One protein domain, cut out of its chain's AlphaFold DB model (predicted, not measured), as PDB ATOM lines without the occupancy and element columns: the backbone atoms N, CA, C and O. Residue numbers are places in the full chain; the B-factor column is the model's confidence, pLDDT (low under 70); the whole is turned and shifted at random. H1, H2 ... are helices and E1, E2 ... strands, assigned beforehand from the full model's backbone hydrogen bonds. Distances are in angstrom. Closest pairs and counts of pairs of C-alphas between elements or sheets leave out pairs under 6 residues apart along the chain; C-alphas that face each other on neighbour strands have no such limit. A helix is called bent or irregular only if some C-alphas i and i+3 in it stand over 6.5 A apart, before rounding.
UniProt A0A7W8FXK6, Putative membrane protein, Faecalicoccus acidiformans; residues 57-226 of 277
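This is residues 57 to 226 of the 277 residues of the protein "Putative membrane protein" of Faecalicoccus acidiformans (UniProt A0A7W8FXK6). Six helices form an up-and-down bundle, each running against the one before it in the chain: H4 runs through the middle, with H1 and H8 on one side of it and H2, H5 and H6 on the other. Two small strand hairpins, E1 with E2 and E3 with E4, lie together with the short helix H7 toward one end of the bundle, and the short helices H3 and H9 lie toward the other. The helix packing is mostly crossed: of 10 pairs of helices that touch elsewhere than only at the corner or at their ends, 3 are at a shallow tilt. The printed part has 170 residues, with nine named helices and four named strands in the order H1 E1 E2 H2 H3 H4 E3 E4 H5 H6 H7 H8 H9; the two sheets, E1 - E2 and E3 - E4, are antiparallel and the class is mostly helix. The whole is compact, with a radius of gyration of the C-alphas of 15.7 A and spans of 48 by 35 by 28 A.

H1, residues 57 to 74, begins at C-alpha 57 at (25.261, -23.868, 26.819) and is 26.3 A long. E1, residues 77 to 79, and E2, residues 82 to 84, follow. H2, residues 90 to 108, is 24.7 A long and neither bent nor irregular, but only just: C-alphas 105 and 108 are 6.3 A apart. After H3, residues 110 to 114, H4, residues 117 to 139, runs 33.1 A from C-alpha 117 at (22.668, -19.008, 39.742) to C-alpha 139 at (55.458, -19.258, 44.583). E3 is residues 143 to 145 and E4 is residues 149 to 151. H5, residues 155 to 166, is 16.2 A long, and H6, residues 171 to 187, is 25.0 A long. H7, residues 189 to 196, comes before H8, residues 198 to 218, which is 30.5 A long. H9, residues 220 to 226, ends at C-alpha 226 at (34.291, -2.972, 24.556).

H4 is the hub and touches six helices. The closest C-alphas of H4 and H1 are those of Leu 129 and Ile 70, 5.9 A apart, at a shallow tilt of 33 degrees, only just short of steep. With residues 126 to 135 alone H4 touches H2, opposite ways at a steep tilt of 49 degrees, closest at the C-alphas of Ala 131 and Ser 92, 4.7 A. H4 and H6 touch at the C-alphas of Phe 133 and Ala 185, 5.1 A. H4 and H8 only just touch, with 3 pairs of C-alphas within 8 A, the closest those of Leu 129 and Ser 208, 7.6 A. H4 and H5 only just touch, only at their ends, with Leu 138 and Ser 155 closest at 5.5 A between C-alphas. H3 touches H4 only at the corner, at the C-alphas of Thr 113 and Asp 119, 5.4 A. H1 and H8 touch at the C-alphas of Ser 62 and Gly 211, 4.5 A, and run opposite ways. H5 and H6 form a helical hairpin at a shallow tilt of 22 degrees, closest at the C-alphas of Ser 166 and Ser 174, 4.4 A. H7 touches H8 at the C-alphas of Asn 193 and Gly 201, 4.4 A; those of Ala 195 and Leu 79 in E1 are 4.7 A apart. H9 touches H2 at the C-alphas of Ala 221 and Lys 108, 5.3 A. In the hairpin E1 and E2, N 79 and O 82 are within hydrogen-bond range at 2.9 A; in the hairpin E3 and E4, N 145 and O 149 are at 2.9 A. Every O i to N i+4 pair is within hydrogen-bond range in H1, H2, H3, H4, H5, H7 and H9; H6 has 12 of 13 and H8 16 of 17. H1 and H2, for instance, are apart.

The two C-alphas farthest apart, those of His 81 and Glu 224, are 49.4 A apart. The printed part has no cut, and its twelve links between named elements are tight. The mean pLDDT of the printed part is 80.0; residues 79 to 82, 140 to 153, 169, 190 to 192, 194 to 197 and 226 are under 70.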
ATOM      1  N   ARG A  57      24.339 -22.907  27.451       82.81
ATOM      2  CA  ARG A  57      25.261 -23.868  26.819       82.81
ATOM      3  C   ARG A  57      26.722 -23.435  26.952       82.81
ATOM      4  O   ARG A  57      27.576 -24.255  27.263       82.81
ATOM      5  N   LEU A  58      26.998 -22.151  26.720       85.69
ATOM      6  CA  LEU A  58      28.341 -21.593  26.883       85.69
ATOM      7  C   LEU A  58      28.759 -21.580  28.358       85.69
ATOM      8  O   LEU A  58      29.909 -21.896  28.654       85.69
ATOM      9  N   ALA A  59      27.820 -21.296  29.269       87.31
ATOM     10  CA  ALA A  59      28.068 -21.354  30.703       87.31
ATOM     11  C   ALA A  59      28.525 -22.738  31.160       87.31
ATOM     12  O   ALA A  59      29.583 -22.851  31.767       87.31
ATOM     13  N   TYR A  60      27.803 -23.794  30.783       89.62
ATOM     14  CA  TYR A  60      28.167 -25.159  31.166       89.62
ATOM     15  C   TYR A  60      29.547 -25.579  30.651       89.62
ATOM     16  O   TYR A  60      30.322 -26.156  31.405       89.62
ATOM     17  N   ILE A  61      29.889 -25.251  29.401       90.50
ATOM     18  CA  ILE A  61      31.220 -25.562  28.849       90.50
ATOM     19  C   ILE A  61      32.311 -24.839  29.648       90.50
ATOM     20  O   ILE A  61      33.319 -25.437  30.012       90.50
ATOM     21  N   SER A  62      32.095 -23.558  29.953       92.12
ATOM     22  CA  SER A  62      33.026 -22.761  30.753       92.12
ATOM     23  C   SER A  62      33.172 -23.314  32.174       92.12
ATOM     24  O   SER A  62      34.294 -23.453  32.649       92.12
ATOM     25  N   PHE A  63      32.072 -23.721  32.815       93.25
ATOM     26  CA  PHE A  63      32.096 -24.342  34.138       93.25
ATOM     27  C   PHE A  63      32.910 -25.626  34.157       93.25
ATOM     28  O   PHE A  63      33.745 -25.784  35.043       93.25
ATOM     29  N   VAL A  64      32.713 -26.513  33.180       93.06
ATOM     30  CA  VAL A  64      33.482 -27.761  33.083       93.06
ATOM     31  C   VAL A  64      34.973 -27.458  32.953       93.06
ATOM     32  O   VAL A  64      35.768 -28.008  33.707       93.06
ATOM     33  N   LEU A  65      35.355 -26.537  32.065       92.81
ATOM     34  CA  LEU A  65      36.760 -26.180  31.847       92.81
ATOM     35  C   LEU A  65      37.405 -25.529  33.079       92.81
ATOM     36  O   LEU A  65      38.495 -25.933  33.481       92.81
ATOM     37  N   MET A  66      36.735 -24.554  33.703       92.81
ATOM     38  CA  MET A  66      37.250 -23.872  34.897       92.81
ATOM     39  C   MET A  66      37.326 -24.819  36.094       92.81
ATOM     40  O   MET A  66      38.329 -24.830  36.798       92.81
ATOM     41  N   THR A  67      36.302 -25.648  36.309       92.75
ATOM     42  CA  THR A  67      36.287 -26.633  37.401       92.75
ATOM     43  C   THR A  67      37.390 -27.665  37.214       92.75
ATOM     44  O   THR A  67      38.067 -28.011  38.177       92.75
ATOM     45  N   PHE A  68      37.618 -28.123  35.981       91.44
ATOM     46  CA  PHE A  68      38.692 -29.061  35.678       91.44
ATOM     47  C   PHE A  68      40.075 -28.459  35.953       91.44
ATOM     48  O   PHE A  68      40.905 -29.097  36.596       91.44
ATOM     49  N   ALA A  69      40.303 -27.204  35.554       89.69
ATOM     50  CA  ALA A  69      41.532 -26.489  35.887       89.69
ATOM     51  C   ALA A  69      41.719 -26.336  37.406       89.69
ATOM     52  O   ALA A  69      42.782 -26.645  37.938       89.69
ATOM     53  N   ILE A  70      40.670 -25.923  38.122       90.62
ATOM     54  CA  ILE A  70      40.699 -25.799  39.584       90.62
ATOM     55  C   ILE A  70      41.024 -27.151  40.229       90.62
ATOM     56  O   ILE A  70      41.868 -27.212  41.115       90.62
ATOM     57  N   PHE A  71      40.418 -28.243  39.761       90.19
ATOM     58  CA  PHE A  71      40.687 -29.582  40.277       90.19
ATOM     59  C   PHE A  71      42.160 -29.984  40.119       90.19
ATOM     60  O   PHE A  71      42.761 -30.475  41.071       90.19
ATOM     61  N   LEU A  72      42.770 -29.704  38.962       86.44
ATOM     62  CA  LEU A  72      44.199 -29.951  38.733       86.44
ATOM     63  C   LEU A  72      45.104 -29.146  39.681       86.44
ATOM     64  O   LEU A  72      46.168 -29.633  40.058       86.44
ATOM     65  N   SER A  73      44.678 -27.951  40.102       85.44
ATOM     66  CA  SER A  73      45.403 -27.125  41.081       85.44
ATOM     67  C   SER A  73      45.408 -27.736  42.495       85.44
ATOM     68  O   SER A  73      46.362 -27.554  43.250       85.44
ATOM     69  N   PHE A  74      44.386 -28.522  42.854       84.94
ATOM     70  CA  PHE A  74      44.329 -29.208  44.152       84.94
ATOM     71  C   PHE A  74      45.216 -30.455  44.244       84.94
ATOM     72  O   PHE A  74      45.490 -30.920  45.354       84.94
ATOM     73  N   ILE A  75      45.661 -31.002  43.113       83.88
ATOM     74  CA  ILE A  75      46.558 -32.158  43.087       83.88
ATOM     75  C   ILE A  75      47.958 -31.696  43.510       83.88
ATOM     76  O   ILE A  75      48.464 -30.688  43.025       83.88
ATOM     77  N   GLY A  76      48.576 -32.423  44.441       78.56
ATOM     78  CA  GLY A  76      49.976 -32.208  44.801       78.56
ATOM     79  C   GLY A  76      50.884 -32.866  43.776       78.56
ATOM     80  O   GLY A  76      50.874 -34.091  43.642       78.56
ATOM     81  N   TRP A  77      51.648 -32.054  43.055       79.00
ATOM     82  CA  TRP A  77      52.533 -32.520  41.995       79.00
ATOM     83  C   TRP A  77      53.941 -32.693  42.543       79.00
ATOM     84  O   TRP A  77      54.395 -31.897  43.360       79.00
ATOM     85  N   LYS A  78      54.619 -33.764  42.134       70.94
ATOM     86  CA  LYS A  78      55.967 -34.066  42.612       70.94
ATOM     87  C   LYS A  78      56.982 -33.523  41.624       70.94
ATOM     88  O   LYS A  78      56.993 -33.961  40.476       70.94
ATOM     89  N   LEU A  79      57.840 -32.631  42.097       69.50
ATOM     90  CA  LEU A  79      59.038 -32.211  41.391       69.50
ATOM     91  C   LEU A  79      60.231 -32.767  42.165       69.50
ATOM     92  O   LEU A  79      60.470 -32.383  43.306       69.50
ATOM     93  N   GLU A  80      60.934 -33.722  41.561       69.75
ATOM     94  CA  GLU A  80      62.047 -34.443  42.192       69.75
ATOM     95  C   GLU A  80      61.670 -35.073  43.552       69.75
ATOM     96  O   GLU A  80      60.997 -36.110  43.591       69.75
ATOM     97  N   HIS A  81      62.089 -34.460  44.666       68.00
ATOM     98  CA  HIS A  81      61.813 -34.896  46.039       68.00
ATOM     99  C   HIS A  81      60.777 -34.032  46.771       68.00
ATOM    100  O   HIS A  81      60.276 -34.456  47.816       68.00
ATOM    101  N   ASP A  82      60.399 -32.888  46.202       68.56
ATOM    102  CA  ASP A  82      59.467 -31.944  46.803       68.56
ATOM    103  C   ASP A  82      58.078 -32.030  46.164       68.56
ATOM    104  O   ASP A  82      57.889 -32.383  44.997       68.56
ATOM    105  N   THR A  83      57.054 -31.735  46.966       73.44
ATOM    106  CA  THR A  83      55.671 -31.665  46.484       73.44
ATOM    107  C   THR A  83      55.278 -30.209  46.309       73.44
ATOM    108  O   THR A  83      55.117 -29.481  47.288       73.44
ATOM    109  N   ILE A  84      55.082 -29.798  45.062       72.88
ATOM    110  CA  ILE A  84      54.589 -28.470  44.722       72.88
ATOM    111  C   ILE A  84      53.066 -28.489  44.824       72.88
ATOM    112  O   ILE A  84      52.365 -29.266  44.168       72.88
ATOM    113  N   LEU A  85      52.554 -27.620  45.693       75.38
ATOM    114  CA  LEU A  85      51.139 -27.509  46.001       75.38
ATOM    115  C   LEU A  85      50.617 -26.157  45.512       75.38
ATOM    116  O   LEU A  85      50.941 -25.111  46.068       75.38
ATOM    117  N   ILE A  86      49.793 -26.198  44.471       76.56
ATOM    118  CA  ILE A  86      49.316 -25.008  43.743       76.56
ATOM    119  C   ILE A  86      47.926 -24.586  44.234       76.56
ATOM    120  O   ILE A  86      47.388 -23.554  43.835       76.56
ATOM    121  N   ARG A  87      47.349 -25.386  45.141       81.50
ATOM    122  CA  ARG A  87      46.001 -25.189  45.656       81.50
ATOM    123  C   ARG A  87      45.817 -23.759  46.181       81.50
ATOM    124  O   ARG A  87      46.720 -23.241  46.848       81.50
ATOM    125  N   PRO A  88      44.639 -23.151  45.960       82.00
ATOM    126  CA  PRO A  88      44.299 -21.876  46.574       82.00
ATOM    127  C   PRO A  88      44.502 -21.937  48.091       82.00
ATOM    128  O   PRO A  88      43.979 -22.838  48.753       82.00
ATOM    129  N   ASP A  89      45.270 -20.996  48.639       86.50
ATOM    130  CA  ASP A  89      45.427 -20.814  50.079       86.50
ATOM    131  C   ASP A  89      44.634 -19.586  50.545       86.50
ATOM    132  O   ASP A  89      44.039 -18.858  49.746       86.50
ATOM    133  N   LEU A  90      44.562 -19.379  51.861       86.94
ATOM    134  CA  LEU A  90      43.790 -18.270  52.421       86.94
ATOM    135  C   LEU A  90      44.287 -16.914  51.891       86.94
ATOM    136  O   LEU A  90      43.478 -16.064  51.527       86.94
ATOM    137  N   THR A  91      45.605 -16.736  51.800       86.88
ATOM    138  CA  THR A  91      46.234 -15.494  51.339       86.88
ATOM    139  C   THR A  91      45.917 -15.215  49.871       86.88
ATOM    140  O   THR A  91      45.473 -14.116  49.531       86.88
ATOM    141  N   SER A  92      46.063 -16.211  48.994       89.56
ATOM    142  CA  SER A  92      45.768 -16.066  47.570       89.56
ATOM    143  C   SER A  92      44.276 -15.862  47.315       89.56
ATOM    144  O   SER A  92      43.909 -15.083  46.435       89.56
ATOM    145  N   CYS A  93      43.410 -16.468  48.134       90.31
ATOM    146  CA  CYS A  93      41.972 -16.215  48.104       90.31
ATOM    147  C   CYS A  93      41.632 -14.775  48.505       90.31
ATOM    148  O   CYS A  93      40.815 -14.147  47.835       90.31
ATOM    149  N   ILE A  94      42.265 -14.224  49.545       91.38
ATOM    150  CA  ILE A  94      42.051 -12.826  49.954       91.38
ATOM    151  C   ILE A  94      42.431 -11.878  48.811       91.38
ATOM    152  O   ILE A  94      41.630 -11.019  48.436       91.38
ATOM    153  N   TYR A  95      43.601 -12.067  48.197       89.69
ATOM    154  CA  TYR A  95      44.006 -11.253  47.050       89.69
ATOM    155  C   TYR A  95      43.055 -11.406  45.860       89.69
ATOM    156  O   TYR A  95      42.642 -10.402  45.275       89.69
ATOM    157  N   ALA A  96      42.637 -12.633  45.540       91.25
ATOM    158  CA  ALA A  96      41.684 -12.892  44.465       91.25
ATOM    159  C   ALA A  96      40.341 -12.196  44.709       91.25
ATOM    160  O   ALA A  96      39.805 -11.568  43.798       91.25
ATOM    161  N   VAL A  97      39.812 -12.252  45.935       92.38
ATOM    162  CA  VAL A  97      38.560 -11.582  46.308       92.38
ATOM    163  C   VAL A  97      38.692 -10.069  46.170       92.38
ATOM    164  O   VAL A  97      37.797  -9.439  45.611       92.38
ATOM    165  N   ILE A  98      39.789  -9.460  46.623       90.25
ATOM    166  CA  ILE A  98      39.959  -7.999  46.540       90.25
ATOM    167  C   ILE A  98      40.091  -7.536  45.080       90.25
ATOM    168  O   ILE A  98      39.462  -6.550  44.692       90.25
ATOM    169  N   ILE A  99      40.849  -8.256  44.249       87.69
ATOM    170  CA  ILE A  99      41.012  -7.925  42.823       87.69
ATOM    171  C   ILE A  99      39.699  -8.147  42.063       87.69
ATOM    172  O   ILE A  99      39.263  -7.287  41.294       87.69
ATOM    173  N   TYR A 100      39.033  -9.280  42.291       89.06
ATOM    174  CA  TYR A 100      37.784  -9.610  41.609       89.06
ATOM    175  C   TYR A 100      36.613  -8.736  42.076       89.06
ATOM    176  O   TYR A 100      35.785  -8.333  41.263       89.06
ATOM    177  N   SER A 101      36.553  -8.365  43.356       87.69
ATOM    178  CA  SER A 101      35.525  -7.447  43.866       87.69
ATOM    179  C   SER A 101      35.647  -6.048  43.268       87.69
ATOM    180  O   SER A 101      34.622  -5.454  42.935       87.69
ATOM    181  N   ALA A 102      36.865  -5.549  43.022       85.81
ATOM    182  CA  ALA A 102      37.065  -4.299  42.288       85.81
ATOM    183  C   ALA A 102      36.445  -4.362  40.881       85.81
ATOM    184  O   ALA A 102      35.786  -3.411  40.448       85.81
ATOM    185  N   PHE A 103      36.592  -5.503  40.195       83.00
ATOM    186  CA  PHE A 103      35.954  -5.750  38.902       83.00
ATOM    187  C   PHE A 103      34.425  -5.799  39.032       83.00
ATOM    188  O   PHE A 103      33.712  -5.107  38.298       83.00
ATOM    189  N   VAL A 104      33.907  -6.562  39.999       84.75
ATOM    190  CA  VAL A 104      32.465  -6.715  40.231       84.75
ATOM    191  C   VAL A 104      31.802  -5.374  40.529       84.75
ATOM    192  O   VAL A 104      30.837  -5.021  39.862       84.75
ATOM    193  N   ILE A 105      32.323  -4.597  41.477       83.19
ATOM    194  CA  ILE A 105      31.700  -3.343  41.921       83.19
ATOM    195  C   ILE A 105      31.669  -2.307  40.790       83.19
ATOM    196  O   ILE A 105      30.688  -1.581  40.641       83.19
ATOM    197  N   ARG A 106      32.725  -2.229  39.972       76.88
ATOM    198  CA  ARG A 106      32.903  -1.115  39.022       76.88
ATOM    199  C   ARG A 106      32.367  -1.375  37.631       76.88
ATOM    200  O   ARG A 106      32.013  -0.431  36.921       76.88
ATOM    201  N   ILE A 107      32.392  -2.631  37.209       74.38
ATOM    202  CA  ILE A 107      32.096  -3.013  35.830       74.38
ATOM    203  C   ILE A 107      30.798  -3.791  35.787       74.38
ATOM    204  O   ILE A 107      29.874  -3.390  35.085       74.38
ATOM    205  N   LYS A 108      30.736  -4.896  36.534       76.12
ATOM    206  CA  LYS A 108      29.591  -5.801  36.486       76.12
ATOM    207  C   LYS A 108      28.379  -5.232  37.222       76.12
ATOM    208  O   LYS A 108      27.268  -5.351  36.724       76.12
ATOM    209  N   GLY A 109      28.590  -4.579  38.360       73.69
ATOM    210  CA  GLY A 109      27.549  -4.248  39.328       73.69
ATOM    211  C   GLY A 109      27.212  -5.451  40.218       73.69
ATOM    212  O   GLY A 109      27.164  -6.599  39.762       73.69
ATOM    213  N   VAL A 110      26.976  -5.195  41.508       72.69
ATOM    214  CA  VAL A 110      26.703  -6.249  42.504       72.69
ATOM    215  C   VAL A 110      25.405  -6.994  42.175       72.69
ATOM    216  O   VAL A 110      25.381  -8.223  42.190       72.69
ATOM    217  N   GLU A 111      24.364  -6.269  41.764       72.06
ATOM    218  CA  GLU A 111      23.054  -6.832  41.407       72.06
ATOM    219  C   GLU A 111      23.147  -7.845  40.257       72.06
ATOM    220  O   GLU A 111      22.598  -8.941  40.337       72.06
ATOM    221  N   ARG A 112      23.931  -7.544  39.213       71.12
ATOM    222  CA  ARG A 112      24.142  -8.463  38.080       71.12
ATOM    223  C   ARG A 112      24.999  -9.680  38.446       71.12
ATOM    224  O   ARG A 112      24.976 -10.677  37.733       71.12
ATOM    225  N   THR A 113      25.766  -9.620  39.535       71.50
ATOM    226  CA  THR A 113      26.621 -10.732  39.996       71.50
ATOM    227  C   THR A 113      25.842 -11.770  40.796       71.50
ATOM    228  O   THR A 113      26.215 -12.939  40.800       71.50
ATOM    229  N   LEU A 114      24.735 -11.368  41.421       75.62
ATOM    230  CA  LEU A 114      23.855 -12.255  42.187       75.62
ATOM    231  C   LEU A 114      22.501 -12.506  41.502       75.62
ATOM    232  O   LEU A 114      21.663 -13.213  42.047       75.62
ATOM    233  N   GLY A 115      22.286 -11.959  40.301       72.50
ATOM    234  CA  GLY A 115      20.994 -12.018  39.609       72.50
ATOM    235  C   GLY A 115      20.607 -13.391  39.043       72.50
ATOM    236  O   GLY A 115      19.443 -13.611  38.729       72.50
ATOM    237  N   SER A 116      21.551 -14.325  38.897       83.12
ATOM    238  CA  SER A 116      21.285 -15.690  38.423       83.12
ATOM    239  C   SER A 116      22.242 -16.681  39.075       83.12
ATOM    240  O   SER A 116      23.391 -16.350  39.369       83.12
ATOM    241  N   TRP A 117      21.811 -17.934  39.228       83.75
ATOM    242  CA  TRP A 117      22.668 -19.008  39.742       83.75
ATOM    243  C   TRP A 117      23.946 -19.180  38.899       83.75
ATOM    244  O   TRP A 117      25.011 -19.468  39.440       83.75
ATOM    245  N   ILE A 118      23.864 -18.930  37.583       86.06
ATOM    246  CA  ILE A 118      25.009 -18.975  36.661       86.06
ATOM    247  C   ILE A 118      26.063 -17.934  37.064       86.06
ATOM    248  O   ILE A 118      27.258 -18.218  37.031       86.06
ATOM    249  N   ASP A 119      25.628 -16.736  37.458       85.44
ATOM    250  CA  ASP A 119      26.517 -15.649  37.872       85.44
ATOM    251  C   ASP A 119      27.200 -15.942  39.208       85.44
ATOM    252  O   ASP A 119      28.391 -15.669  39.353       85.44
ATOM    253  N   VAL A 120      26.481 -16.573  40.140       88.00
ATOM    254  CA  VAL A 120      27.029 -17.007  41.434       88.00
ATOM    255  C   VAL A 120      28.109 -18.072  41.238       88.00
ATOM    256  O   VAL A 120      29.201 -17.954  41.795       88.00
ATOM    257  N   VAL A 121      27.849 -19.083  40.402       90.44
ATOM    258  CA  VAL A 121      28.843 -20.122  40.090       90.44
ATOM    259  C   VAL A 121      30.053 -19.514  39.381       90.44
ATOM    260  O   VAL A 121      31.188 -19.827  39.733       90.44
ATOM    261  N   TYR A 122      29.844 -18.590  38.439       90.25
ATOM    262  CA  TYR A 122      30.953 -17.874  37.812       90.25
ATOM    263  C   TYR A 122      31.776 -17.062  38.800       90.25
ATOM    264  O   TYR A 122      33.000 -17.073  38.698       90.25
ATOM    265  N   CYS A 123      31.132 -16.366  39.733       90.00
ATOM    266  CA  CYS A 123      31.810 -15.601  40.773       90.00
ATOM    267  C   CYS A 123      32.753 -16.512  41.572       90.00
ATOM    268  O   CYS A 123      33.952 -16.248  41.656       90.00
ATOM    269  N   LEU A 124      32.237 -17.646  42.054       91.94
ATOM    270  CA  LEU A 124      33.004 -18.605  42.846       91.94
ATOM    271  C   LEU A 124      34.157 -19.239  42.051       91.94
ATOM    272  O   LEU A 124      35.289 -19.277  42.533       91.94
ATOM    273  N   LEU A 125      33.901 -19.688  40.818       92.88
ATOM    274  CA  LEU A 125      34.933 -20.286  39.966       92.88
ATOM    275  C   LEU A 125      36.015 -19.275  39.566       92.88
ATOM    276  O   LEU A 125      37.188 -19.635  39.523       92.88
ATOM    277  N   ASN A 126      35.658 -18.014  39.295       91.31
ATOM    278  CA  ASN A 126      36.646 -16.976  38.991       91.31
ATOM    279  C   ASN A 126      37.532 -16.675  40.200       91.31
ATOM    280  O   ASN A 126      38.741 -16.568  40.027       91.31
ATOM    281  N   ILE A 127      36.965 -16.579  41.408       93.06
ATOM    282  CA  ILE A 127      37.749 -16.352  42.631       93.06
ATOM    283  C   ILE A 127      38.735 -17.503  42.852       93.06
ATOM    284  O   ILE A 127      39.917 -17.249  43.056       93.06
ATOM    285  N   LEU A 128      38.279 -18.756  42.762       92.38
ATOM    286  CA  LEU A 128      39.139 -19.927  42.961       92.38
ATOM    287  C   LEU A 128      40.242 -20.034  41.902       92.38
ATOM    288  O   LEU A 128      41.397 -20.295  42.236       92.38
ATOM    289  N   LEU A 129      39.904 -19.809  40.631       91.38
ATOM    290  CA  LEU A 129      40.879 -19.865  39.544       91.38
ATOM    291  C   LEU A 129      41.903 -18.725  39.652       91.38
ATOM    292  O   LEU A 129      43.100 -18.951  39.501       91.38
ATOM    293  N   LEU A 130      41.448 -17.513  39.983       91.50
ATOM    294  CA  LEU A 130      42.323 -16.364  40.206       91.50
ATOM    295  C   LEU A 130      43.219 -16.568  41.435       91.50
ATOM    296  O   LEU A 130      44.392 -16.214  41.396       91.50
ATOM    297  N   ALA A 131      42.710 -17.188  42.501       91.94
ATOM    298  CA  ALA A 131      43.501 -17.536  43.678       91.94
ATOM    299  C   ALA A 131      44.593 -18.567  43.350       91.94
ATOM    300  O   ALA A 131      45.719 -18.438  43.829       91.94
ATOM    301  N   SER A 132      44.296 -19.546  42.488       89.75
ATOM    302  CA  SER A 132      45.301 -20.475  41.950       89.75
ATOM    303  C   SER A 132      46.386 -19.725  41.164       89.75
ATOM    304  O   SER A 132      47.575 -19.924  41.388       89.75
ATOM    305  N   PHE A 133      46.000 -18.786  40.297       88.94
ATOM    306  CA  PHE A 133      46.944 -17.950  39.545       88.94
ATOM    307  C   PHE A 133      47.830 -17.083  40.436       88.94
ATOM    308  O   PHE A 133      49.039 -17.030  40.234       88.94
ATOM    309  N   ILE A 134      47.252 -16.437  41.445       88.75
ATOM    310  CA  ILE A 134      48.012 -15.635  42.407       88.75
ATOM    311  C   ILE A 134      48.977 -16.524  43.190       88.75
ATOM    312  O   ILE A 134      50.115 -16.123  43.411       88.75
ATOM    313  N   LYS A 135      48.568 -17.746  43.555       87.06
ATOM    314  CA  LYS A 135      49.456 -18.698  44.226       87.06
ATOM    315  C   LYS A 135      50.649 -19.086  43.353       87.06
ATOM    316  O   LYS A 135      51.758 -19.129  43.869       87.06
ATOM    317  N   ILE A 136      50.437 -19.303  42.052       82.44
ATOM    318  CA  ILE A 136      51.520 -19.560  41.084       82.44
ATOM    319  C   ILE A 136      52.501 -18.383  41.049       82.44
ATOM    320  O   ILE A 136      53.706 -18.597  41.047       82.44
ATOM    321  N   ILE A 137      52.001 -17.144  41.049       82.62
ATOM    322  CA  ILE A 137      52.869 -15.957  41.013       82.62
ATOM    323  C   ILE A 137      53.641 -15.790  42.327       82.62
ATOM    324  O   ILE A 137      54.826 -15.493  42.287       82.62
ATOM    325  N   LEU A 138      52.991 -16.001  43.476       81.12
ATOM    326  CA  LEU A 138      53.612 -15.888  44.803       81.12
ATOM    327  C   LEU A 138      54.576 -17.036  45.134       81.12
ATOM    328  O   LEU A 138      55.325 -16.932  46.096       81.12
ATOM    329  N   PHE A 139      54.522 -18.148  44.400       73.56
ATOM    330  CA  PHE A 139      55.458 -19.258  44.583       73.56
ATOM    331  C   PHE A 139      56.852 -18.939  44.023       73.56
ATOM    332  O   PHE A 139      57.829 -19.520  44.481       73.56
ATOM    333  N   ASN A 140      56.945 -18.008  43.067       65.69
ATOM    334  CA  ASN A 140      58.211 -17.583  42.485       65.69
ATOM    335  C   ASN A 140      58.636 -16.226  43.063       65.69
ATOM    336  O   ASN A 140      57.891 -15.244  42.991       65.69
ATOM    337  N   ASP A 141      59.867 -16.160  43.570       58.22
ATOM    338  CA  ASP A 141      60.502 -14.905  43.998       58.22
ATOM    339  C   ASP A 141      61.019 -14.079  42.800       58.22
ATOM    340  O   ASP A 141      61.281 -12.883  42.924       58.22
ATOM    341  N   GLU A 142      61.124 -14.701  41.618       61.44
ATOM    342  CA  GLU A 142      61.572 -14.071  40.374       61.44
ATOM    343  C   GLU A 142      60.515 -14.182  39.268       61.44
ATOM    344  O   GLU A 142      59.991 -15.260  38.974       61.44
ATOM    345  N   LEU A 143      60.238 -13.066  38.587       57.84
ATOM    346  CA  LEU A 143      59.414 -13.073  37.382       57.84
ATOM    347  C   LEU A 143      60.292 -13.433  36.188       57.84
ATOM    348  O   LEU A 143      61.069 -12.609  35.700       57.84
ATOM    349  N   SER A 144      60.127 -14.654  35.691       56.19
ATOM    350  CA  SER A 144      60.720 -15.077  34.426       56.19
ATOM    351  C   SER A 144      59.793 -14.675  33.277       56.19
ATOM    352  O   SER A 144      58.730 -15.257  33.048       56.19
ATOM    353  N   PHE A 145      60.171 -13.643  32.522       55.34
ATOM    354  CA  PHE A 145      59.447 -13.301  31.301       55.34
ATOM    355  C   PHE A 145      59.850 -14.289  30.203       55.34
ATOM    356  O   PHE A 145      60.937 -14.186  29.627       55.34
ATOM    357  N   LEU A 146      58.980 -15.271  29.936       50.69
ATOM    358  CA  LEU A 146      59.140 -16.251  28.850       50.69
ATOM    359  C   LEU A 146      60.469 -17.044  28.894       50.69
ATOM    360  O   LEU A 146      60.905 -17.559  27.874       50.69
ATOM    361  N   GLY A 147      61.113 -17.151  30.063       50.69
ATOM    362  CA  GLY A 147      62.402 -17.840  30.226       50.69
ATOM    363  C   GLY A 147      63.618 -17.118  29.624       50.69
ATOM    364  O   GLY A 147      64.697 -17.702  29.595       50.69
ATOM    365  N   PHE A 148      63.471 -15.872  29.150       48.16
ATOM    366  CA  PHE A 148      64.572 -15.097  28.547       48.16
ATOM    367  C   PHE A 148      65.153 -14.033  29.481       48.16
ATOM    368  O   PHE A 148      66.344 -13.743  29.407       48.16
ATOM    369  N   PHE A 149      64.330 -13.446  30.354       56.25
ATOM    370  CA  PHE A 149      64.752 -12.402  31.287       56.25
ATOM    371  C   PHE A 149      64.142 -12.658  32.663       56.25
ATOM    372  O   PHE A 149      62.917 -12.681  32.797       56.25
ATOM    373  N   ASN A 150      64.996 -12.812  33.674       59.94
ATOM    374  CA  ASN A 150      64.578 -12.808  35.070       59.94
ATOM    375  C   ASN A 150      64.699 -11.379  35.581       59.94
ATOM    376  O   ASN A 150      65.796 -10.816  35.613       59.94
ATOM    377  N   ILE A 151      63.571 -10.779  35.950       62.81
ATOM    378  CA  ILE A 151      63.594  -9.541  36.721       62.81
ATOM    379  C   ILE A 151      63.324  -9.940  38.175       62.81
ATOM    380  O   ILE A 151      62.259 -10.507  38.444       62.81
ATOM    381  N   PRO A 152      64.251  -9.665  39.110       63.69
ATOM    382  CA  PRO A 152      64.063  -9.952  40.528       63.69
ATOM    383  C   PRO A 152      63.103  -8.916  41.121       63.69
ATOM    384  O   PRO A 152      63.502  -7.957  41.779       63.69
ATOM    385  N   ILE A 153      61.821  -9.052  40.793       65.44
ATOM    386  CA  ILE A 153      60.735  -8.295  41.408       65.44
ATOM    387  C   ILE A 153      60.030  -9.256  42.345       65.44
ATOM    388  O   ILE A 153      59.424 -10.221  41.888       65.44
ATOM    389  N   ASP A 154      60.066  -8.936  43.632       75.69
ATOM    390  CA  ASP A 154      59.315  -9.662  44.645       75.69
ATOM    391  C   ASP A 154      57.815  -9.620  44.300       75.69
ATOM    392  O   ASP A 154      57.169  -8.565  44.179       75.69
ATOM    393  N   SER A 155      57.284 -10.822  44.085       75.31
ATOM    394  CA  SER A 155      55.923 -11.090  43.637       75.31
ATOM    395  C   SER A 155      54.873 -10.558  44.617       75.31
ATOM    396  O   SER A 155      53.769 -10.191  44.196       75.31
ATOM    397  N   THR A 156      55.222 -10.397  45.896       80.44
ATOM    398  CA  THR A 156      54.363  -9.816  46.934       80.44
ATOM    399  C   THR A 156      54.111  -8.335  46.679       80.44
ATOM    400  O   THR A 156      52.957  -7.893  46.668       80.44
ATOM    401  N   TYR A 157      55.159  -7.549  46.416       81.69
ATOM    402  CA  TYR A 157      54.998  -6.122  46.110       81.69
ATOM    403  C   TYR A 157      54.263  -5.908  44.789       81.69
ATOM    404  O   TYR A 157      53.463  -4.975  44.681       81.69
ATOM    405  N   LEU A 158      54.459  -6.797  43.807       81.44
ATOM    406  CA  LEU A 158      53.689  -6.763  42.565       81.44
ATOM    407  C   LEU A 158      52.194  -6.973  42.833       81.44
ATOM    408  O   LEU A 158      51.372  -6.217  42.311       81.44
ATOM    409  N   MET A 159      51.829  -7.951  43.672       84.19
ATOM    410  CA  MET A 159      50.430  -8.181  44.051       84.19
ATOM    411  C   MET A 159      49.833  -6.991  44.803       84.19
ATOM    412  O   MET A 159      48.714  -6.578  44.497       84.19
ATOM    413  N   ILE A 160      50.579  -6.386  45.729       84.25
ATOM    414  CA  ILE A 160      50.138  -5.176  46.440       84.25
ATOM    415  C   ILE A 160      49.908  -4.023  45.456       84.25
ATOM    416  O   ILE A 160      48.870  -3.360  45.513       84.25
ATOM    417  N   GLY A 161      50.819  -3.820  44.503       82.50
ATOM    418  CA  GLY A 161      50.651  -2.838  43.435       82.50
ATOM    419  C   GLY A 161      49.402  -3.104  42.592       82.50
ATOM    420  O   GLY A 161      48.610  -2.190  42.355       82.50
ATOM    421  N   ALA A 162      49.170  -4.360  42.196       82.69
ATOM    422  CA  ALA A 162      47.986  -4.762  41.440       82.69
ATOM    423  C   ALA A 162      46.682  -4.516  42.217       82.69
ATOM    424  O   ALA A 162      45.696  -4.068  41.626       82.69
ATOM    425  N   LEU A 163      46.675  -4.736  43.536       85.69
ATOM    426  CA  LEU A 163      45.540  -4.413  44.404       85.69
ATOM    427  C   LEU A 163      45.256  -2.915  44.390       85.69
ATOM    428  O   LEU A 163      44.146  -2.513  44.042       85.69
ATOM    429  N   VAL A 164      46.253  -2.085  44.706       86.06
ATOM    430  CA  VAL A 164      46.086  -0.626  44.763       86.06
ATOM    431  C   VAL A 164      45.625  -0.080  43.409       86.06
ATOM    432  O   VAL A 164      44.659   0.681  43.345       86.06
ATOM    433  N   LEU A 165      46.242  -0.532  42.314       83.44
ATOM    434  CA  LEU A 165      45.867  -0.140  40.954       83.44
ATOM    435  C   LEU A 165      44.445  -0.576  40.598       83.44
ATOM    436  O   LEU A 165      43.675   0.227  40.068       83.44
ATOM    437  N   SER A 166      44.049  -1.806  40.944       82.06
ATOM    438  CA  SER A 166      42.686  -2.284  40.691       82.06
ATOM    439  C   SER A 166      41.637  -1.418  41.399       82.06
ATOM    440  O   SER A 166      40.527  -1.265  40.887       82.06
ATOM    441  N   TRP A 167      42.014  -0.757  42.500       83.94
ATOM    442  CA  TRP A 167      41.184   0.150  43.289       83.94
ATOM    443  C   TRP A 167      41.347   1.646  42.948       83.94
ATOM    444  O   TRP A 167      40.618   2.466  43.501       83.94
ATOM    445  N   LEU A 168      42.126   2.032  41.936       79.88
ATOM    446  CA  LEU A 168      42.401   3.444  41.598       79.88
ATOM    447  C   LEU A 168      41.293   4.162  40.775       79.88
ATOM    448  O   LEU A 168      41.531   5.125  40.059       79.88
ATOM    449  N   GLY A 169      40.048   3.692  40.858       63.12
ATOM    450  CA  GLY A 169      38.836   4.345  40.334       63.12
ATOM    451  C   GLY A 169      38.475   4.075  38.865       63.12
ATOM    452  O   GLY A 169      37.295   4.096  38.516       63.12
ATOM    453  N   LEU A 170      39.435   3.760  37.993       74.25
ATOM    454  CA  LEU A 170      39.174   3.591  36.556       74.25
ATOM    455  C   LEU A 170      38.656   2.181  36.210       74.25
ATOM    456  O   LEU A 170      39.315   1.178  36.489       74.25
ATOM    457  N   LYS A 171      37.500   2.092  35.526       72.94
ATOM    458  CA  LYS A 171      36.905   0.809  35.079       72.94
ATOM    459  C   LYS A 171      37.874  -0.008  34.220       72.94
ATOM    460  O   LYS A 171      38.001  -1.211  34.407       72.94
ATOM    461  N   LEU A 172      38.588   0.647  33.303       74.19
ATOM    462  CA  LEU A 172      39.547  -0.018  32.420       74.19
ATOM    463  C   LEU A 172      40.733  -0.610  33.198       74.19
ATOM    464  O   LEU A 172      41.159  -1.723  32.903       74.19
ATOM    465  N   VAL A 173      41.224   0.105  34.215       77.56
ATOM    466  CA  VAL A 173      42.383  -0.319  35.014       77.56
ATOM    467  C   VAL A 173      42.082  -1.610  35.769       77.56
ATOM    468  O   VAL A 173      42.913  -2.506  35.774       77.56
ATOM    469  N   SER A 174      40.872  -1.774  36.311       77.69
ATOM    470  CA  SER A 174      40.483  -3.021  36.985       77.69
ATOM    471  C   SER A 174      40.518  -4.243  36.049       77.69
ATOM    472  O   SER A 174      41.041  -5.290  36.436       77.69
ATOM    473  N   VAL A 175      40.050  -4.107  34.798       77.62
ATOM    474  CA  VAL A 175      40.144  -5.188  33.794       77.62
ATOM    475  C   VAL A 175      41.596  -5.487  33.444       77.62
ATOM    476  O   VAL A 175      41.974  -6.653  33.352       77.62
ATOM    477  N   ILE A 176      42.405  -4.443  33.254       80.81
ATOM    478  CA  ILE A 176      43.828  -4.589  32.938       80.81
ATOM    479  C   ILE A 176      44.548  -5.298  34.085       80.81
ATOM    480  O   ILE A 176      45.290  -6.232  33.818       80.81
ATOM    481  N   CYS A 177      44.291  -4.936  35.344       81.50
ATOM    482  CA  CYS A 177      44.878  -5.607  36.505       81.50
ATOM    483  C   CYS A 177      44.519  -7.095  36.545       81.50
ATOM    484  O   CYS A 177      45.410  -7.927  36.680       81.50
ATOM    485  N   MET A 178      43.241  -7.449  36.362       80.69
ATOM    486  CA  MET A 178      42.827  -8.857  36.309       80.69
ATOM    487  C   MET A 178      43.504  -9.598  35.143       80.69
ATOM    488  O   MET A 178      43.992 -10.712  35.315       80.69
ATOM    489  N   GLY A 179      43.577  -8.968  33.967       83.00
ATOM    490  CA  GLY A 179      44.252  -9.523  32.793       83.00
ATOM    491  C   GLY A 179      45.757  -9.713  32.999       83.00
ATOM    492  O   GLY A 179      46.286 -10.761  32.642       83.00
ATOM    493  N   LEU A 180      46.432  -8.742  33.617       83.44
ATOM    494  CA  LEU A 180      47.853  -8.808  33.948       83.44
ATOM    495  C   LEU A 180      48.143  -9.948  34.920       83.44
ATOM    496  O   LEU A 180      49.080 -10.696  34.678       83.44
ATOM    497  N   VAL A 181      47.324 -10.140  35.959       84.69
ATOM    498  CA  VAL A 181      47.479 -11.280  36.881       84.69
ATOM    499  C   VAL A 181      47.363 -12.605  36.125       84.69
ATOM    500  O   VAL A 181      48.214 -13.473  36.289       84.69
ATOM    501  N   CYS A 182      46.378 -12.754  35.236       83.19
ATOM    502  CA  CYS A 182      46.269 -13.956  34.405       83.19
ATOM    503  C   CYS A 182      47.503 -14.158  33.507       83.19
ATOM    504  O   CYS A 182      48.019 -15.267  33.423       83.19
ATOM    505  N   ILE A 183      47.992 -13.105  32.849       82.44
ATOM    506  CA  ILE A 183      49.161 -13.171  31.957       82.44
ATOM    507  C   ILE A 183      50.436 -13.521  32.739       82.44
ATOM    508  O   ILE A 183      51.202 -14.381  32.313       82.44
ATOM    509  N   LEU A 184      50.648 -12.902  33.899       79.62
ATOM    510  CA  LEU A 184      51.795 -13.180  34.762       79.62
ATOM    511  C   LEU A 184      51.766 -14.610  35.303       79.62
ATOM    512  O   LEU A 184      52.809 -15.258  35.361       79.62
ATOM    513  N   ALA A 185      50.587 -15.131  35.650       79.06
ATOM    514  CA  ALA A 185      50.443 -16.529  36.047       79.06
ATOM    515  C   ALA A 185      50.770 -17.491  34.895       79.06
ATOM    516  O   ALA A 185      51.393 -18.522  35.126       79.06
ATOM    517  N   LEU A 186      50.407 -17.139  33.655       76.94
ATOM    518  CA  LEU A 186      50.776 -17.918  32.468       76.94
ATOM    519  C   LEU A 186      52.285 -17.900  32.203       76.94
ATOM    520  O   LEU A 186      52.831 -18.925  31.810       76.94
ATOM    521  N   PHE A 187      52.976 -16.780  32.429       73.94
ATOM    522  CA  PHE A 187      54.434 -16.731  32.265       73.94
ATOM    523  C   PHE A 187      55.178 -17.535  33.333       73.94
ATOM    524  O   PHE A 187      56.147 -18.218  33.017       73.94
ATOM    525  N   ASN A 188      54.673 -17.540  34.567       72.56
ATOM    526  CA  ASN A 188      55.242 -18.330  35.661       72.56
ATOM    527  C   ASN A 188      54.876 -19.824  35.601       72.56
ATOM    528  O   ASN A 188      55.341 -20.613  36.423       72.56
ATOM    529  N   ILE A 189      54.077 -20.245  34.615       71.56
ATOM    530  CA  ILE A 189      53.598 -21.625  34.504       71.56
ATOM    531  C   ILE A 189      54.674 -22.607  34.038       71.56
ATOM    532  O   ILE A 189      54.461 -23.807  34.146       71.56
ATOM    533  N   ASN A 190      55.818 -22.134  33.533       65.44
ATOM    534  CA  ASN A 190      56.912 -23.006  33.088       65.44
ATOM    535  C   ASN A 190      57.413 -23.917  34.218       65.44
ATOM    536  O   ASN A 190      57.567 -25.116  34.010       65.44
ATOM    537  N   LEU A 191      57.545 -23.368  35.426       62.19
ATOM    538  CA  LEU A 191      57.944 -24.107  36.629       62.19
ATOM    539  C   LEU A 191      56.844 -25.096  37.065       62.19
ATOM    540  O   LEU A 191      57.108 -26.217  37.493       62.19
ATOM    541  N   LEU A 192      55.580 -24.717  36.847       64.31
ATOM    542  CA  LEU A 192      54.421 -25.592  37.026       64.31
ATOM    543  C   LEU A 192      54.404 -26.752  36.030       64.31
ATOM    544  O   LEU A 192      54.015 -27.858  36.381       64.31
ATOM    545  N   ASN A 193      54.780 -26.492  34.779       70.38
ATOM    546  CA  ASN A 193      54.789 -27.473  33.704       70.38
ATOM    547  C   ASN A 193      55.889 -28.520  33.923       70.38
ATOM    548  O   ASN A 193      55.712 -29.690  33.588       70.38
ATOM    549  N   GLU A 194      56.996 -28.102  34.531       68.62
ATOM    550  CA  GLU A 194      58.055 -28.990  34.998       68.62
ATOM    551  C   GLU A 194      57.562 -29.885  36.149       68.62
ATOM    552  O   GLU A 194      57.752 -31.098  36.110       68.62
ATOM    553  N   ALA A 195      56.810 -29.323  37.104       63.31
ATOM    554  CA  ALA A 195      56.259 -30.047  38.254       63.31
ATOM    555  C   ALA A 195      55.077 -30.982  37.927       63.31
ATOM    556  O   ALA A 195      54.988 -32.096  38.438       63.31
ATOM    557  N   MET A 196      54.140 -30.533  37.090       68.62
ATOM    558  CA  MET A 196      52.940 -31.283  36.686       68.62
ATOM    559  C   MET A 196      53.238 -32.326  35.596       68.62
ATOM    560  O   MET A 196      52.408 -33.191  35.304       68.62
ATOM    561  N   GLY A 197      54.412 -32.235  34.971       68.25
ATOM    562  CA  GLY A 197      54.714 -32.885  33.707       68.25
ATOM    563  C   GLY A 197      54.112 -32.119  32.525       68.25
ATOM    564  O   GLY A 197      52.984 -31.622  32.581       68.25
ATOM    565  N   SER A 198      54.865 -32.090  31.421       72.19
ATOM    566  CA  SER A 198      54.585 -31.282  30.222       72.19
ATOM    567  C   SER A 198      53.142 -31.394  29.700       72.19
ATOM    568  O   SER A 198      52.570 -30.436  29.193       72.19
ATOM    569  N   LEU A 199      52.510 -32.562  29.851       79.56
ATOM    570  CA  LEU A 199      51.152 -32.793  29.360       79.56
ATOM    571  C   LEU A 199      50.084 -32.126  30.245       79.56
ATOM    572  O   LEU A 199      49.194 -31.449  29.729       79.56
ATOM    573  N   TRP A 200      50.162 -32.278  31.570       83.06
ATOM    574  CA  TRP A 200      49.123 -31.787  32.483       83.06
ATOM    575  C   TRP A 200      49.198 -30.277  32.709       83.06
ATOM    576  O   TRP A 200      48.148 -29.639  32.822       83.06
ATOM    577  N   GLY A 201      50.400 -29.693  32.687       80.00
ATOM    578  CA  GLY A 201      50.569 -28.239  32.740       80.00
ATOM    579  C   GLY A 201      49.934 -27.541  31.534       80.00
ATOM    580  O   GLY A 201      49.159 -26.595  31.700       80.00
ATOM    581  N   ILE A 202      50.150 -28.063  30.319       81.75
ATOM    582  CA  ILE A 202      49.497 -27.555  29.098       81.75
ATOM    583  C   ILE A 202      47.972 -27.671  29.200       81.75
ATOM    584  O   ILE A 202      47.253 -26.722  28.881       81.75
ATOM    585  N   VAL A 203      47.459 -28.814  29.664       86.94
ATOM    586  CA  VAL A 203      46.013 -29.019  29.828       86.94
ATOM    587  C   VAL A 203      45.423 -28.013  30.821       86.94
ATOM    588  O   VAL A 203      44.400 -27.397  30.520       86.94
ATOM    589  N   TYR A 204      46.081 -27.778  31.958       88.12
ATOM    590  CA  TYR A 204      45.659 -26.770  32.934       88.12
ATOM    591  C   TYR A 204      45.589 -25.367  32.314       88.12
ATOM    592  O   TYR A 204      44.575 -24.676  32.464       88.12
ATOM    593  N   VAL A 205      46.623 -24.962  31.569       85.88
ATOM    594  CA  VAL A 205      46.674 -23.666  30.874       85.88
ATOM    595  C   VAL A 205      45.513 -23.520  29.898       85.88
ATOM    596  O   VAL A 205      44.782 -22.529  29.953       85.88
ATOM    597  N   LEU A 206      45.309 -24.509  29.025       87.56
ATOM    598  CA  LEU A 206      44.262 -24.462  28.006       87.56
ATOM    599  C   LEU A 206      42.868 -24.435  28.636       87.56
ATOM    600  O   LEU A 206      42.039 -23.611  28.247       87.56
ATOM    601  N   CYS A 207      42.606 -25.286  29.631       90.44
ATOM    602  CA  CYS A 207      41.324 -25.315  30.330       90.44
ATOM    603  C   CYS A 207      41.035 -23.991  31.043       90.44
ATOM    604  O   CYS A 207      39.938 -23.449  30.902       90.44
ATOM    605  N   SER A 208      42.026 -23.427  31.737       88.38
ATOM    606  CA  SER A 208      41.880 -22.135  32.412       88.38
ATOM    607  C   SER A 208      41.618 -21.009  31.409       88.38
ATOM    608  O   SER A 208      40.672 -20.235  31.564       88.38
ATOM    609  N   PHE A 209      42.413 -20.945  30.338       88.00
ATOM    610  CA  PHE A 209      42.327 -19.896  29.326       88.00
ATOM    611  C   PHE A 209      41.007 -19.947  28.547       88.00
ATOM    612  O   PHE A 209      40.290 -18.946  28.475       88.00
ATOM    613  N   PHE A 210      40.631 -21.112  28.009       89.44
ATOM    614  CA  PHE A 210      39.360 -21.264  27.299       89.44
ATOM    615  C   PHE A 210      38.159 -21.084  28.230       89.44
ATOM    616  O   PHE A 210      37.169 -20.471  27.827       89.44
ATOM    617  N   GLY A 211      38.251 -21.547  29.480       89.44
ATOM    618  CA  GLY A 211      37.233 -21.321  30.505       89.44
ATOM    619  C   GLY A 211      36.948 -19.832  30.709       89.44
ATOM    620  O   GLY A 211      35.797 -19.408  30.563       89.44
ATOM    621  N   ILE A 212      37.998 -19.036  30.941       88.31
ATOM    622  CA  ILE A 212      37.916 -17.578  31.132       88.31
ATOM    623  C   ILE A 212      37.437 -16.865  29.859       88.31
ATOM    624  O   ILE A 212      36.590 -15.976  29.936       88.31
ATOM    625  N   LEU A 213      37.915 -17.253  28.672       87.38
ATOM    626  CA  LEU A 213      37.472 -16.646  27.411       87.38
ATOM    627  C   LEU A 213      35.973 -16.841  27.166       87.38
ATOM    628  O   LEU A 213      35.285 -15.915  26.721       87.38
ATOM    629  N   ILE A 214      35.454 -18.038  27.446       87.81
ATOM    630  CA  ILE A 214      34.022 -18.313  27.312       87.81
ATOM    631  C   ILE A 214      33.234 -17.520  28.361       87.81
ATOM    632  O   ILE A 214      32.201 -16.949  28.007       87.81
ATOM    633  N   TYR A 215      33.738 -17.402  29.595       87.56
ATOM    634  CA  TYR A 215      33.162 -16.526  30.622       87.56
ATOM    635  C   TYR A 215      33.078 -15.067  30.142       87.56
ATOM    636  O   TYR A 215      31.983 -14.508  30.095       87.56
ATOM    637  N   PHE A 216      34.180 -14.474  29.669       83.75
ATOM    638  CA  PHE A 216      34.189 -13.098  29.156       83.75
ATOM    639  C   PHE A 216      33.242 -12.889  27.973       83.75
ATOM    640  O   PHE A 216      32.657 -11.818  27.822       83.75
ATOM    641  N   ARG A 217      33.054 -13.907  27.125       82.25
ATOM    642  CA  ARG A 217      32.074 -13.856  26.032       82.25
ATOM    643  C   ARG A 217      30.628 -13.859  26.537       82.25
ATOM    644  O   ARG A 217      29.766 -13.297  25.856       82.25
ATOM    645  N   ASN A 218      30.377 -14.526  27.659       83.19
ATOM    646  CA  ASN A 218      29.060 -14.696  28.267       83.19
ATOM    647  C   ASN A 218      28.684 -13.551  29.226       83.19
ATOM    648  O   ASN A 218      27.527 -13.446  29.630       83.19
ATOM    649  N   GLU A 219      29.649 -12.699  29.572       82.62
ATOM    650  CA  GLU A 219      29.486 -11.577  30.492       82.62
ATOM    651  C   GLU A 219      29.014 -10.302  29.749       82.62
ATOM    652  O   GLU A 219      29.749  -9.773  28.903       82.62
ATOM    653  N   PRO A 220      27.810  -9.762  30.040       76.38
ATOM    654  CA  PRO A 220      27.293  -8.554  29.383       76.38
ATOM    655  C   PRO A 220      28.180  -7.324  29.617       76.38
ATOM    656  O   PRO A 220      28.394  -6.536  28.694       76.38
ATOM    657  N   ALA A 221      28.755  -7.185  30.815       77.19
ATOM    658  CA  ALA A 221      29.534  -6.010  31.196       77.19
ATOM    659  C   ALA A 221      30.817  -5.835  30.356       77.19
ATOM    660  O   ALA A 221      31.229  -4.715  30.054       77.19
ATOM    661  N   ILE A 222      31.419  -6.938  29.894       75.56
ATOM    662  CA  ILE A 222      32.584  -6.914  28.994       75.56
ATOM    663  C   ILE A 222      32.199  -6.403  27.599       75.56
ATOM    664  O   ILE A 222      32.968  -5.690  26.949       75.56
ATOM    665  N   TYR A 223      30.996  -6.738  27.123       74.12
ATOM    666  CA  TYR A 223      30.494  -6.226  25.851       74.12
ATOM    667  C   TYR A 223      30.228  -4.716  25.909       74.12
ATOM    668  O   TYR A 223      30.624  -4.001  24.987       74.12
ATOM    669  N   GLU A 224      29.612  -4.243  26.996       72.12
ATOM    670  CA  GLU A 224      29.357  -2.816  27.244       72.12
ATOM    671  C   GLU A 224      30.676  -2.027  27.320       72.12
ATOM    672  O   GLU A 224      30.837  -1.015  26.632       72.12
ATOM    673  N   LEU A 225      31.677  -2.553  28.038       71.56
ATOM    674  CA  LEU A 225      33.030  -1.986  28.080       71.56
ATOM    675  C   LEU A 225      33.678  -1.888  26.697       71.56
ATOM    676  O   LEU A 225      34.207  -0.836  26.358       71.56
ATOM    677  N   LYS A 226      33.644  -2.952  25.883       69.50
ATOM    678  CA  LYS A 226      34.291  -2.972  24.556       69.50
ATOM    679  C   LYS A 226      33.732  -1.911  23.604       69.50
ATOM    680  O   LYS A 226      34.451  -1.418  22.737       69.50
TER     681      LYS A 226